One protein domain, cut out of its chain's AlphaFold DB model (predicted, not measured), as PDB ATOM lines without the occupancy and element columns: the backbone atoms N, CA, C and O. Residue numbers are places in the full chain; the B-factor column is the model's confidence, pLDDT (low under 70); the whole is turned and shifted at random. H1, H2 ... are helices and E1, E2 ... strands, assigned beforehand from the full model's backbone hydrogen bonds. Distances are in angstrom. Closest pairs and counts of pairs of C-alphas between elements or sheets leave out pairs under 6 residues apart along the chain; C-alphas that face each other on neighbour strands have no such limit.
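AT A GLANCE: This is residues 140 to 225 of the 282 residues of an uncharacterized protein of Ilumatobacter sp (UniProt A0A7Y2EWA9). A twisted wall of five antiparallel strands has helix H3 crossing over one face, with the shorter helices H1 and H2 next to H3 and grazing the sheet; no named helix covers the other face. The printed part has 86 residues, with three named helices and five named strands in the order H1 E1 E2 H2 H3 E3 E4 E5. The sheet's order is E1, E2, E3, E4, E5, and the class is mixed, helices and strands. The whole is compact, with a radius of gyration of the C-alphas of 12.0 A and spans of 36 by 27 by 19 A.

IN THESE COORDINATES: Find C-alpha 142 at (14.544, -15.546, 24.734); there H1, residues 142 to 145, begins and runs 5.4 A. Next comes E1, residues 153 to 162, the longest strand at 23.0 A, then E2, residues 165 to 172, 21.2 A. H2 is residues 174 to 180, 10.0 A, and H3 is residues 182 to 192, 15.2 A, beginning at C-alpha 182, (7.618, -4.368, 35.954). E3 is residues 200 to 206, 18.7 A; E4 is residues 212 to 216, and E5 is residues 221 to 225, ending at C-alpha 225, (26.506, -9.644, 16.084).

HOW THE PARTS SIT: Look first at the sheet, whose edge strands are E1 and E5. E1 and E2 form a hairpin, with N 159 and O 167 at 2.9 A. E2 and E3 are antiparallel neighbours, with N 168 and O 204 at 2.8 A. E3, E4 and E5 form a meander, each strand the antiparallel neighbour of the one before; look for N 203 and O 216 at 2.8 A, and N 222 and O 215 at 2.8 A. H3 is on the sheet at a height of 11.3 A, over E3 and E4, but only just, with 3 C-alphas over each and 2 over E2. It runs across the strands, at 74 degrees to E3 on the local plane. H2 and H3 form a helical hairpin and touch at a shallow tilt of 31 degrees, opposite ways, closest at the C-alphas of Glu 178 and Tyr 185, 5.1 A. H1 and H3 only just touch, with 3 pairs of C-alphas within 8 A, the closest being Leu 145 and Trp 188, 6.3 A. H1 and H2 are apart, and each only grazes the sheet. In H2 and H3 every O i to N i+4 pair is within hydrogen-bond range; H1 is too short for such a pair.

THE WHOLE: The C-alphas farthest apart, those of Lys 163 and Leu 179, are 36.8 A apart. The printed part has no cut and no long link. Mean pLDDT of the printed part is 74.1; it is under 70 at residues 142 to 157, 164, 183 to 184, 194 to 199 and 208 to 210.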
ATOM      1  N   PHE A 140      20.790 -11.709  25.301       70.25
ATOM      2  CA  PHE A 140      19.683 -12.206  26.109       70.25
ATOM      3  C   PHE A 140      19.234 -13.571  25.611       70.25
ATOM      4  O   PHE A 140      19.158 -13.808  24.401       70.25
ATOM      5  N   LEU A 141      18.884 -14.459  26.541       70.00
ATOM      6  CA  LEU A 141      18.070 -15.615  26.198       70.00
ATOM      7  C   LEU A 141      16.636 -15.157  25.948       70.00
ATOM      8  O   LEU A 141      16.116 -14.283  26.645       70.00
ATOM      9  N   LEU A 142      15.959 -15.811  25.002       68.56
ATOM     10  CA  LEU A 142      14.544 -15.546  24.734       68.56
ATOM     11  C   LEU A 142      13.694 -15.645  26.010       68.56
ATOM     12  O   LEU A 142      12.820 -14.819  26.228       68.56
ATOM     13  N   THR A 143      13.978 -16.621  26.873       64.56
ATOM     14  CA  THR A 143      13.233 -16.863  28.117       64.56
ATOM     15  C   THR A 143      13.456 -15.806  29.193       64.56
ATOM     16  O   THR A 143      12.609 -15.653  30.069       64.56
ATOM     17  N   ASP A 144      14.579 -15.087  29.144       65.06
ATOM     18  CA  ASP A 144      14.881 -14.024  30.107       65.06
ATOM     19  C   ASP A 144      14.158 -12.726  29.750       65.06
ATOM     20  O   ASP A 144      13.821 -11.934  30.638       65.06
ATOM     21  N   LEU A 145      13.933 -12.523  28.448       69.00
ATOM     22  CA  LEU A 145      13.246 -11.365  27.895       69.00
ATOM     23  C   LEU A 145      11.729 -11.578  27.792       69.00
ATOM     24  O   LEU A 145      10.964 -10.651  28.046       69.00
ATOM     25  N   VAL A 146      11.304 -12.797  27.451       66.62
ATOM     26  CA  VAL A 146       9.907 -13.224  27.306       66.62
ATOM     27  C   VAL A 146       9.647 -14.370  28.290       66.62
ATOM     28  O   VAL A 146       9.751 -15.548  27.924       66.62
ATOM     29  N   PRO A 147       9.348 -14.065  29.567       59.81
ATOM     30  CA  PRO A 147       9.091 -15.090  30.563       59.81
ATOM     31  C   PRO A 147       7.839 -15.906  30.196       59.81
ATOM     32  O   PRO A 147       6.821 -15.334  29.790       59.81
ATOM     33  N   PRO A 148       7.866 -17.240  30.354       56.28
ATOM     34  CA  PRO A 148       6.704 -18.076  30.080       56.28
ATOM     35  C   PRO A 148       5.493 -17.676  30.933       56.28
ATOM     36  O   PRO A 148       5.607 -17.502  32.144       56.28
ATOM     37  N   GLY A 149       4.312 -17.604  30.313       57.84
ATOM     38  CA  GLY A 149       3.046 -17.379  31.022       57.84
ATOM     39  C   GLY A 149       2.758 -15.924  31.406       57.84
ATOM     40  O   GLY A 149       1.766 -15.667  32.086       57.84
ATOM     41  N   THR A 150       3.578 -14.970  30.967       60.44
ATOM     42  CA  THR A 150       3.319 -13.542  31.168       60.44
ATOM     43  C   THR A 150       2.266 -13.037  30.178       60.44
ATOM     44  O   THR A 150       2.502 -13.025  28.975       60.44
ATOM     45  N   LEU A 151       1.120 -12.557  30.679       59.97
ATOM     46  CA  LEU A 151      -0.000 -12.075  29.846       59.97
ATOM     47  C   LEU A 151       0.337 -10.826  29.020       59.97
ATOM     48  O   LEU A 151      -0.339 -10.546  28.035       59.97
ATOM     49  N   GLY A 152       1.378 -10.087  29.414       59.91
ATOM     50  CA  GLY A 152       1.928  -8.978  28.633       59.91
ATOM     51  C   GLY A 152       2.577  -9.417  27.316       59.91
ATOM     52  O   GLY A 152       2.783  -8.580  26.449       59.91
ATOM     53  N   PHE A 153       2.859 -10.710  27.138       64.88
ATOM     54  CA  PHE A 153       3.229 -11.303  25.855       64.88
ATOM     55  C   PHE A 153       2.034 -12.112  25.364       64.88
ATOM     56  O   PHE A 153       1.809 -13.246  25.785       64.88
ATOM     57  N   THR A 154       1.202 -11.490  24.535       57.78
ATOM     58  CA  THR A 154      -0.102 -12.053  24.167       57.78
ATOM     59  C   THR A 154       0.020 -13.189  23.154       57.78
ATOM     60  O   THR A 154      -0.831 -14.078  23.143       57.78
ATOM     61  N   THR A 155       1.104 -13.226  22.376       61.44
ATOM     62  CA  THR A 155       1.490 -14.359  21.525       61.44
ATOM     63  C   THR A 155       3.013 -14.505  21.488       61.44
ATOM     64  O   THR A 155       3.728 -13.509  21.514       61.44
ATOM     65  N   LEU A 156       3.505 -15.748  21.446       65.88
ATOM     66  CA  LEU A 156       4.875 -16.108  21.057       65.88
ATOM     67  C   LEU A 156       4.756 -17.291  20.099       65.88
ATOM     68  O   LEU A 156       4.673 -18.445  20.525       65.88
ATOM     69  N   GLU A 157       4.693 -17.001  18.806       68.38
ATOM     70  CA  GLU A 157       4.457 -18.009  17.774       68.38
ATOM     71  C   GLU A 157       5.706 -18.202  16.920       68.38
ATOM     72  O   GLU A 157       6.356 -17.246  16.507       68.38
ATOM     73  N   LEU A 158       6.069 -19.462  16.664       71.81
ATOM     74  CA  LEU A 158       7.160 -19.783  15.750       71.81
ATOM     75  C   LEU A 158       6.672 -19.569  14.312       71.81
ATOM     76  O   LEU A 158       5.949 -20.410  13.780       71.81
ATOM     77  N   GLU A 159       7.109 -18.487  13.671       72.69
ATOM     78  CA  GLU A 159       6.819 -18.221  12.256       72.69
ATOM     79  C   GLU A 159       7.568 -19.207  11.345       72.69
ATOM     80  O   GLU A 159       7.073 -19.612  10.292       72.69
ATOM     81  N   GLY A 160       8.779 -19.616  11.743       72.25
ATOM     82  CA  GLY A 160       9.566 -20.571  10.975       72.25
ATOM     83  C   GLY A 160      11.024 -20.689  11.398       72.25
ATOM     84  O   GLY A 160      11.450 -20.217  12.453       72.25
ATOM     85  N   THR A 161      11.805 -21.349  10.542       72.62
ATOM     86  CA  THR A 161      13.259 -21.463  10.689       72.62
ATOM     87  C   THR A 161      13.957 -20.951   9.436       72.62
ATOM     88  O   THR A 161      13.554 -21.265   8.318       72.62
ATOM     89  N   SER A 162      15.006 -20.150   9.613       70.44
ATOM     90  CA  SER A 162      15.796 -19.574   8.520       70.44
ATOM     91  C   SER A 162      17.270 -19.647   8.882       70.44
ATOM     92  O   SER A 162      17.655 -19.220   9.960       70.44
ATOM     93  N   LYS A 163      18.106 -20.239   8.019       72.44
ATOM     94  CA  LYS A 163      19.557 -20.413   8.262       72.44
ATOM     95  C   LYS A 163      19.916 -21.060   9.622       72.44
ATOM     96  O   LYS A 163      20.997 -20.830  10.148       72.44
ATOM     97  N   GLY A 164      19.032 -21.892  10.182       69.19
ATOM     98  CA  GLY A 164      19.214 -22.514  11.505       69.19
ATOM     99  C   GLY A 164      18.768 -21.644  12.688       69.19
ATOM    100  O   GLY A 164      18.772 -22.114  13.820       69.19
ATOM    101  N   GLU A 165      18.331 -20.415  12.437       79.06
ATOM    102  CA  GLU A 165      17.714 -19.521  13.414       79.06
ATOM    103  C   GLU A 165      16.208 -19.792  13.484       79.06
ATOM    104  O   GLU A 165      15.570 -20.130  12.481       79.06
ATOM    105  N   ARG A 166      15.631 -19.634  14.672       75.25
ATOM    106  CA  ARG A 166      14.186 -19.642  14.898       75.25
ATOM    107  C   ARG A 166      13.680 -18.211  14.840       75.25
ATOM    108  O   ARG A 166      14.292 -17.327  15.438       75.25
ATOM    109  N   VAL A 167      12.579 -17.996  14.135       81.75
ATOM    110  CA  VAL A 167      11.930 -16.687  14.046       81.75
ATOM    111  C   VAL A 167      10.613 -16.759  14.792       81.75
ATOM    112  O   VAL A 167       9.774 -17.605  14.482       81.75
ATOM    113  N   TYR A 168      10.465 -15.895  15.786       79.88
ATOM    114  CA  TYR A 168       9.264 -15.780  16.591       79.88
ATOM    115  C   TYR A 168       8.574 -14.456  16.307       79.88
ATOM    116  O   TYR A 168       9.236 -13.421  16.273       79.88
ATOM    117  N   GLU A 169       7.256 -14.486  16.168       84.00
ATOM    118  CA  GLU A 169       6.434 -13.291  16.313       84.00
ATOM    119  C   GLU A 169       6.020 -13.174  17.781       84.00
ATOM    120  O   GLU A 169       5.562 -14.151  18.383       84.00
ATOM    121  N   VAL A 170       6.212 -11.991  18.363       80.81
ATOM    122  CA  VAL A 170       5.735 -11.656  19.701       80.81
ATOM    123  C   VAL A 170       4.861 -10.417  19.635       80.81
ATOM    124  O   VAL A 170       5.258  -9.396  19.075       80.81
ATOM    125  N   ILE A 171       3.686 -10.493  20.245       82.56
ATOM    126  CA  ILE A 171       2.856  -9.316  20.490       82.56
ATOM    127  C   ILE A 171       3.053  -8.920  21.948       82.56
ATOM    128  O   ILE A 171       2.787  -9.706  22.860       82.56
ATOM    129  N   VAL A 172       3.534  -7.699  22.168       81.19
ATOM    130  CA  VAL A 172       3.735  -7.154  23.513       81.19
ATOM    131  C   VAL A 172       2.610  -6.198  23.828       81.19
ATOM    132  O   VAL A 172       2.390  -5.273  23.063       81.19
ATOM    133  N   ASP A 173       1.938  -6.382  24.960       83.25
ATOM    134  CA  ASP A 173       1.097  -5.374  25.601       83.25
ATOM    135  C   ASP A 173       1.893  -4.701  26.720       83.25
ATOM    136  O   ASP A 173       2.016  -5.232  27.826       83.25
ATOM    137  N   ALA A 174       2.450  -3.528  26.412       79.44
ATOM    138  CA  ALA A 174       3.339  -2.791  27.305       79.44
ATOM    139  C   ALA A 174       2.672  -2.432  28.641       79.44
ATOM    140  O   ALA A 174       3.293  -2.591  29.689       79.44
ATOM    141  N   ALA A 175       1.403  -2.010  28.625       79.94
ATOM    142  CA  ALA A 175       0.691  -1.606  29.835       79.94
ATOM    143  C   ALA A 175       0.397  -2.812  30.740       79.94
ATOM    144  O   ALA A 175       0.575  -2.748  31.959       79.94
ATOM    145  N   THR A 176      -0.018  -3.933  30.146       81.88
ATOM    146  CA  THR A 176      -0.222  -5.183  30.889       81.88
ATOM    147  C   THR A 176       1.104  -5.733  31.420       81.88
ATOM    148  O   THR A 176       1.163  -6.183  32.568       81.88
ATOM    149  N   LEU A 177       2.177  -5.663  30.623       75.75
ATOM    150  CA  LEU A 177       3.513  -6.112  31.011       75.75
ATOM    151  C   LEU A 177       4.082  -5.278  32.166       75.75
ATOM    152  O   LEU A 177       4.564  -5.854  33.139       75.75
ATOM    153  N   GLU A 178       3.982  -3.949  32.098       80.25
ATOM    154  CA  GLU A 178       4.425  -3.035  33.158       80.25
ATOM    155  C   GLU A 178       3.675  -3.295  34.468       80.25
ATOM    156  O   GLU A 178       4.292  -3.404  35.529       80.25
ATOM    157  N   LEU A 179       2.350  -3.455  34.395       77.69
ATOM    158  CA  LEU A 179       1.511  -3.662  35.573       77.69
ATOM    159  C   LEU A 179       1.783  -5.002  36.271       77.69
ATOM    160  O   LEU A 179       1.775  -5.064  37.500       77.69
ATOM    161  N   GLN A 180       1.968  -6.082  35.506       74.88
ATOM    162  CA  GLN A 180       2.087  -7.437  36.059       74.88
ATOM    163  C   GLN A 180       3.532  -7.847  36.351       74.88
ATOM    164  O   GLN A 180       3.789  -8.556  37.322       74.88
ATOM    165  N   HIS A 181       4.476  -7.412  35.514       70.19
ATOM    166  CA  HIS A 181       5.879  -7.809  35.574       70.19
ATOM    167  C   HIS A 181       6.800  -6.608  35.281       70.19
ATOM    168  O   HIS A 181       7.504  -6.603  34.268       70.19
ATOM    169  N   PRO A 182       6.876  -5.613  36.184       70.19
ATOM    170  CA  PRO A 182       7.618  -4.368  35.954       70.19
ATOM    171  C   PRO A 182       9.111  -4.583  35.665       70.19
ATOM    172  O   PRO A 182       9.713  -3.818  34.919       70.19
ATOM    173  N   LEU A 183       9.715  -5.650  36.200       68.81
ATOM    174  CA  LEU A 183      11.100  -6.022  35.879       68.81
ATOM    175  C   LEU A 183      11.253  -6.547  34.446       68.81
ATOM    176  O   LEU A 183      12.229  -6.216  33.782       68.81
ATOM    177  N   ALA A 184      10.303  -7.354  33.965       68.50
ATOM    178  CA  ALA A 184      10.312  -7.845  32.587       68.50
ATOM    179  C   ALA A 184      10.016  -6.705  31.606       68.50
ATOM    180  O   ALA A 184      10.675  -6.608  30.578       68.50
ATOM    181  N   TYR A 185       9.103  -5.798  31.966       75.00
ATOM    182  CA  TYR A 185       8.874  -4.559  31.228       75.00
ATOM    183  C   TYR A 185      10.144  -3.711  31.137       75.00
ATOM    184  O   TYR A 185      10.544  -3.341  30.039       75.00
ATOM    185  N   ASN A 186      10.819  -3.463  32.267       72.69
ATOM    186  CA  ASN A 186      12.066  -2.701  32.286       72.69
ATOM    187  C   ASN A 186      13.129  -3.352  31.385       72.69
ATOM    188  O   ASN A 186      13.683  -2.689  30.517       72.69
ATOM    189  N   ARG A 187      13.324  -4.673  31.499       72.88
ATOM    190  CA  ARG A 187      14.228  -5.417  30.609       72.88
ATOM    191  C   ARG A 187      13.830  -5.299  29.139       72.88
ATOM    192  O   ARG A 187      14.706  -5.169  28.289       72.88
ATOM    193  N   TRP A 188      12.537  -5.341  28.828       76.62
ATOM    194  CA  TRP A 188      12.034  -5.197  27.464       76.62
ATOM    195  C   TRP A 188      12.384  -3.831  26.872       76.62
ATOM    196  O   TRP A 188      12.985  -3.763  25.798       76.62
ATOM    197  N   ILE A 189      12.065  -2.747  27.585       76.19
ATOM    198  CA  ILE A 189      12.326  -1.381  27.110       76.19
ATOM    199  C   ILE A 189      13.826  -1.106  26.991       76.19
ATOM    200  O   ILE A 189      14.253  -0.499  26.013       76.19
ATOM    201  N   THR A 190      14.639  -1.605  27.926       71.94
ATOM    202  CA  THR A 190      16.093  -1.409  27.895       71.94
ATOM    203  C   THR A 190      16.758  -2.204  26.781       71.94
ATOM    204  O   THR A 190      17.697  -1.727  26.156       71.94
ATOM    205  N   THR A 191      16.272  -3.418  26.520       73.00
ATOM    206  CA  THR A 191      16.849  -4.312  25.508       73.00
ATOM    207  C   THR A 191      16.486  -3.855  24.109       73.00
ATOM    208  O   THR A 191      17.348  -3.795  23.241       73.00
ATOM    209  N   THR A 192      15.208  -3.548  23.879       73.69
ATOM    210  CA  THR A 192      14.723  -3.204  22.540       73.69
ATOM    211  C   THR A 192      15.032  -1.759  22.189       73.69
ATOM    212  O   THR A 192      15.350  -1.485  21.039       73.69
ATOM    213  N   ARG A 193      14.925  -0.837  23.157       70.50
ATOM    214  CA  ARG A 193      14.927   0.618  22.932       70.50
ATOM    215  C   ARG A 193      13.996   1.047  21.793       70.50
ATOM    216  O   ARG A 193      14.162   2.115  21.219       70.50
ATOM    217  N   ILE A 194      13.001   0.225  21.463       65.06
ATOM    218  CA  ILE A 194      12.001   0.534  20.450       65.06
ATOM    219  C   ILE A 194      10.965   1.401  21.159       65.06
ATOM    220  O   ILE A 194      10.140   0.910  21.931       65.06
ATOM    221  N   LEU A 195      11.105   2.712  20.972       51.25
ATOM    222  CA  LEU A 195      10.320   3.737  21.644       51.25
ATOM    223  C   LEU A 195       8.941   3.801  20.978       51.25
ATOM    224  O   LEU A 195       8.805   4.255  19.847       51.25
ATOM    225  N   GLY A 196       7.921   3.306  21.672       51.84
ATOM    226  CA  GLY A 196       6.537   3.328  21.216       51.84
ATOM    227  C   GLY A 196       5.586   3.260  22.403       51.84
ATOM    228  O   GLY A 196       5.825   2.554  23.379       51.84
ATOM    229  N   ASP A 197       4.513   4.030  22.323       49.50
ATOM    230  CA  ASP A 197       3.501   4.283  23.348       49.50
ATOM    231  C   ASP A 197       2.436   3.182  23.461       49.50
ATOM    232  O   ASP A 197       1.443   3.324  24.179       49.50
ATOM    233  N   GLY A 198       2.627   2.051  22.790       57.94
ATOM    234  CA  GLY A 198       1.595   1.040  22.723       57.94
ATOM    235  C   GLY A 198       2.101  -0.314  22.293       57.94
ATOM    236  O   GLY A 198       3.183  -0.477  21.734       57.94
ATOM    237  N   SER A 199       1.260  -1.288  22.597       69.19
ATOM    238  CA  SER A 199       1.423  -2.673  22.223       69.19
ATOM    239  C   SER A 199       1.847  -2.818  20.763       69.19
ATOM    240  O   SER A 199       1.209  -2.247  19.877       69.19
ATOM    241  N   ALA A 200       2.899  -3.588  20.507       79.19
ATOM    242  CA  ALA A 200       3.477  -3.731  19.176       79.19
ATOM    243  C   ALA A 200       3.775  -5.194  18.848       79.19
ATOM    244  O   ALA A 200       3.907  -6.045  19.732       79.19
ATOM    245  N   VAL A 201       3.853  -5.465  17.545       85.94
ATOM    246  CA  VAL A 201       4.274  -6.755  17.001       85.94
ATOM    247  C   VAL A 201       5.771  -6.687  16.745       85.94
ATOM    248  O   VAL A 201       6.244  -5.776  16.065       85.94
ATOM    249  N   TYR A 202       6.504  -7.659  17.269       86.50
ATOM    250  CA  TYR A 202       7.940  -7.779  17.093       86.50
ATOM    251  C   TYR A 202       8.287  -9.124  16.480       86.50
ATOM    252  O   TYR A 202       7.710 -10.152  16.835       86.50
ATOM    253  N   ARG A 203       9.297  -9.130  15.617       89.62
ATOM    254  CA  ARG A 203       9.960 -10.347  15.165       89.62
ATOM    255  C   ARG A 203      11.261 -10.527  15.917       89.62
ATOM    256  O   ARG A 203      12.126  -9.656  15.896       89.62
ATOM    257  N   ILE A 204      11.403 -11.678  16.561       86.44
ATOM    258  CA  ILE A 204      12.586 -12.055  17.326       86.44
ATOM    259  C   ILE A 204      13.289 -13.198  16.603       86.44
ATOM    260  O   ILE A 204      12.716 -14.270  16.403       86.44
ATOM    261  N   ARG A 205      14.551 -12.992  16.228       88.12
ATOM    262  CA  ARG A 205      15.403 -14.048  15.671       88.12
ATOM    263  C   ARG A 205      16.287 -14.618  16.756       88.12
ATOM    264  O   ARG A 205      16.962 -13.872  17.463       88.12
ATOM    265  N   VAL A 206      16.289 -15.938  16.871       78.50
ATOM    266  CA  VAL A 206      16.909 -16.662  17.979       78.50
ATOM    267  C   VAL A 206      17.776 -17.786  17.438       78.50
ATOM    268  O   VAL A 206      17.366 -18.551  16.563       78.50
ATOM    269  N   ARG A 207      18.981 -17.921  17.978       76.62
ATOM    270  CA  ARG A 207      19.878 -19.035  17.668       76.62
ATOM    271  C   ARG A 207      19.377 -20.367  18.236       76.62
ATOM    272  O   ARG A 207      18.556 -20.388  19.153       76.62
ATOM    273  N   PRO A 208      19.920 -21.506  17.768       67.62
ATOM    274  CA  PRO A 208      19.602 -22.822  18.326       67.62
ATOM    275  C   PRO A 208      19.794 -22.955  19.844       67.62
ATOM    276  O   PRO A 208      19.071 -23.726  20.471       67.62
ATOM    277  N   ASP A 209      20.747 -22.225  20.425       67.19
ATOM    278  CA  ASP A 209      21.049 -22.218  21.861       67.19
ATOM    279  C   ASP A 209      20.207 -21.219  22.673       67.19
ATOM    280  O   ASP A 209      20.392 -21.110  23.880       67.19
ATOM    281  N   GLY A 210      19.249 -20.534  22.040       66.12
ATOM    282  CA  GLY A 210      18.252 -19.704  22.724       66.12
ATOM    283  C   GLY A 210      18.601 -18.221  22.839       66.12
ATOM    284  O   GLY A 210      17.759 -17.453  23.306       66.12
ATOM    285  N   TYR A 211      19.785 -17.805  22.381       76.56
ATOM    286  CA  TYR A 211      20.180 -16.396  22.365       76.56
ATOM    287  C   TYR A 211      19.503 -15.611  21.250       76.56
ATOM    288  O   TYR A 211      19.420 -16.067  20.105       76.56
ATOM    289  N   ILE A 212      19.061 -14.406  21.589       81.06
ATOM    290  CA  ILE A 212      18.489 -13.444  20.656       81.06
ATOM    291  C   ILE A 212      19.605 -12.859  19.780       81.06
ATOM    292  O   ILE A 212      20.638 -12.422  20.275       81.06
ATOM    293  N   LEU A 213      19.376 -12.859  18.467       85.25
ATOM    294  CA  LEU A 213      20.214 -12.199  17.461       85.25
ATOM    295  C   LEU A 213      19.631 -10.865  17.012       85.25
ATOM    296  O   LEU A 213      20.360  -9.972  16.593       85.25
ATOM    297  N   ARG A 214      18.303 -10.758  17.008       90.38
ATOM    298  CA  ARG A 214      17.607  -9.590  16.484       90.38
ATOM    299  C   ARG A 214      16.213  -9.482  17.066       90.38
ATOM    300  O   ARG A 214      15.538 -10.501  17.207       90.38
ATOM    301  N   ILE A 215      15.784  -8.253  17.315       88.75
ATOM    302  CA  ILE A 215      14.398  -7.877  17.581       88.75
ATOM    303  C   ILE A 215      14.066  -6.723  16.640       88.75
ATOM    304  O   ILE A 215      14.828  -5.765  16.587       88.75
ATOM    305  N   ASP A 216      12.966  -6.794  15.897       90.56
ATOM    306  CA  ASP A 216      12.509  -5.690  15.047       90.56
ATOM    307  C   ASP A 216      10.986  -5.563  15.018       90.56
ATOM    308  O   ASP A 216      10.284  -6.547  15.229       90.56
ATOM    309  N   ASN A 217      10.479  -4.354  14.769       86.25
ATOM    310  CA  ASN A 217       9.043  -4.065  14.628       86.25
ATOM    311  C   ASN A 217       8.681  -3.478  13.246       86.25
ATOM    312  O   ASN A 217       7.598  -2.928  13.070       86.25
ATOM    313  N   GLY A 218       9.589  -3.577  12.270       83.69
ATOM    314  CA  GLY A 218       9.447  -2.998  10.931       83.69
ATOM    315  C   GLY A 218      10.119  -1.634  10.762       83.69
ATOM    316  O   GLY A 218      10.799  -1.443   9.757       83.69
ATOM    317  N   ASP A 219      10.000  -0.747  11.752       83.25
ATOM    318  CA  ASP A 219      10.558   0.617  11.702       83.25
ATOM    319  C   ASP A 219      11.879   0.747  12.472       83.25
ATOM    320  O   ASP A 219      12.727   1.573  12.138       83.25
ATOM    321  N   ALA A 220      12.066  -0.093  13.489       84.88
ATOM    322  CA  ALA A 220      13.237  -0.111  14.345       84.88
ATOM    323  C   ALA A 220      13.725  -1.540  14.598       84.88
ATOM    324  O   ALA A 220      12.972  -2.518  14.486       84.88
ATOM    325  N   ALA A 221      15.004  -1.670  14.948       89.50
ATOM    326  CA  ALA A 221      15.614  -2.952  15.266       89.50
ATOM    327  C   ALA A 221      16.723  -2.844  16.317       89.50
ATOM    328  O   ALA A 221      17.493  -1.893  16.311       89.50
ATOM    329  N   ALA A 222      16.856  -3.880  17.141       88.00
ATOM    330  CA  ALA A 222      18.034  -4.170  17.951       88.00
ATOM    331  C   ALA A 222      18.702  -5.439  17.401       88.00
ATOM    332  O   ALA A 222      18.021  -6.443  17.166       88.00
ATOM    333  N   ILE A 223      20.009  -5.398  17.138       89.38
ATOM    334  CA  ILE A 223      20.748  -6.448  16.421       89.38
ATOM    335  C   ILE A 223      22.028  -6.771  17.182       89.38
ATOM    336  O   ILE A 223      22.850  -5.890  17.395       89.38
ATOM    337  N   TRP A 224      22.225  -8.043  17.516       87.38
ATOM    338  CA  TRP A 224      23.450  -8.541  18.128       87.38
ATOM    339  C   TRP A 224      24.277  -9.306  17.096       87.38
ATOM    340  O   TRP A 224      23.790 -10.269  16.493       87.38
ATOM    341  N   THR A 225      25.540  -8.923  16.926       83.50
ATOM    342  CA  THR A 225      26.506  -9.644  16.084       83.50
ATOM    343  C   THR A 225      27.699 -10.123  16.897       83.50
ATOM    344  O   THR A 225      27.934  -9.684  18.023       83.50
TER     345      THR A 225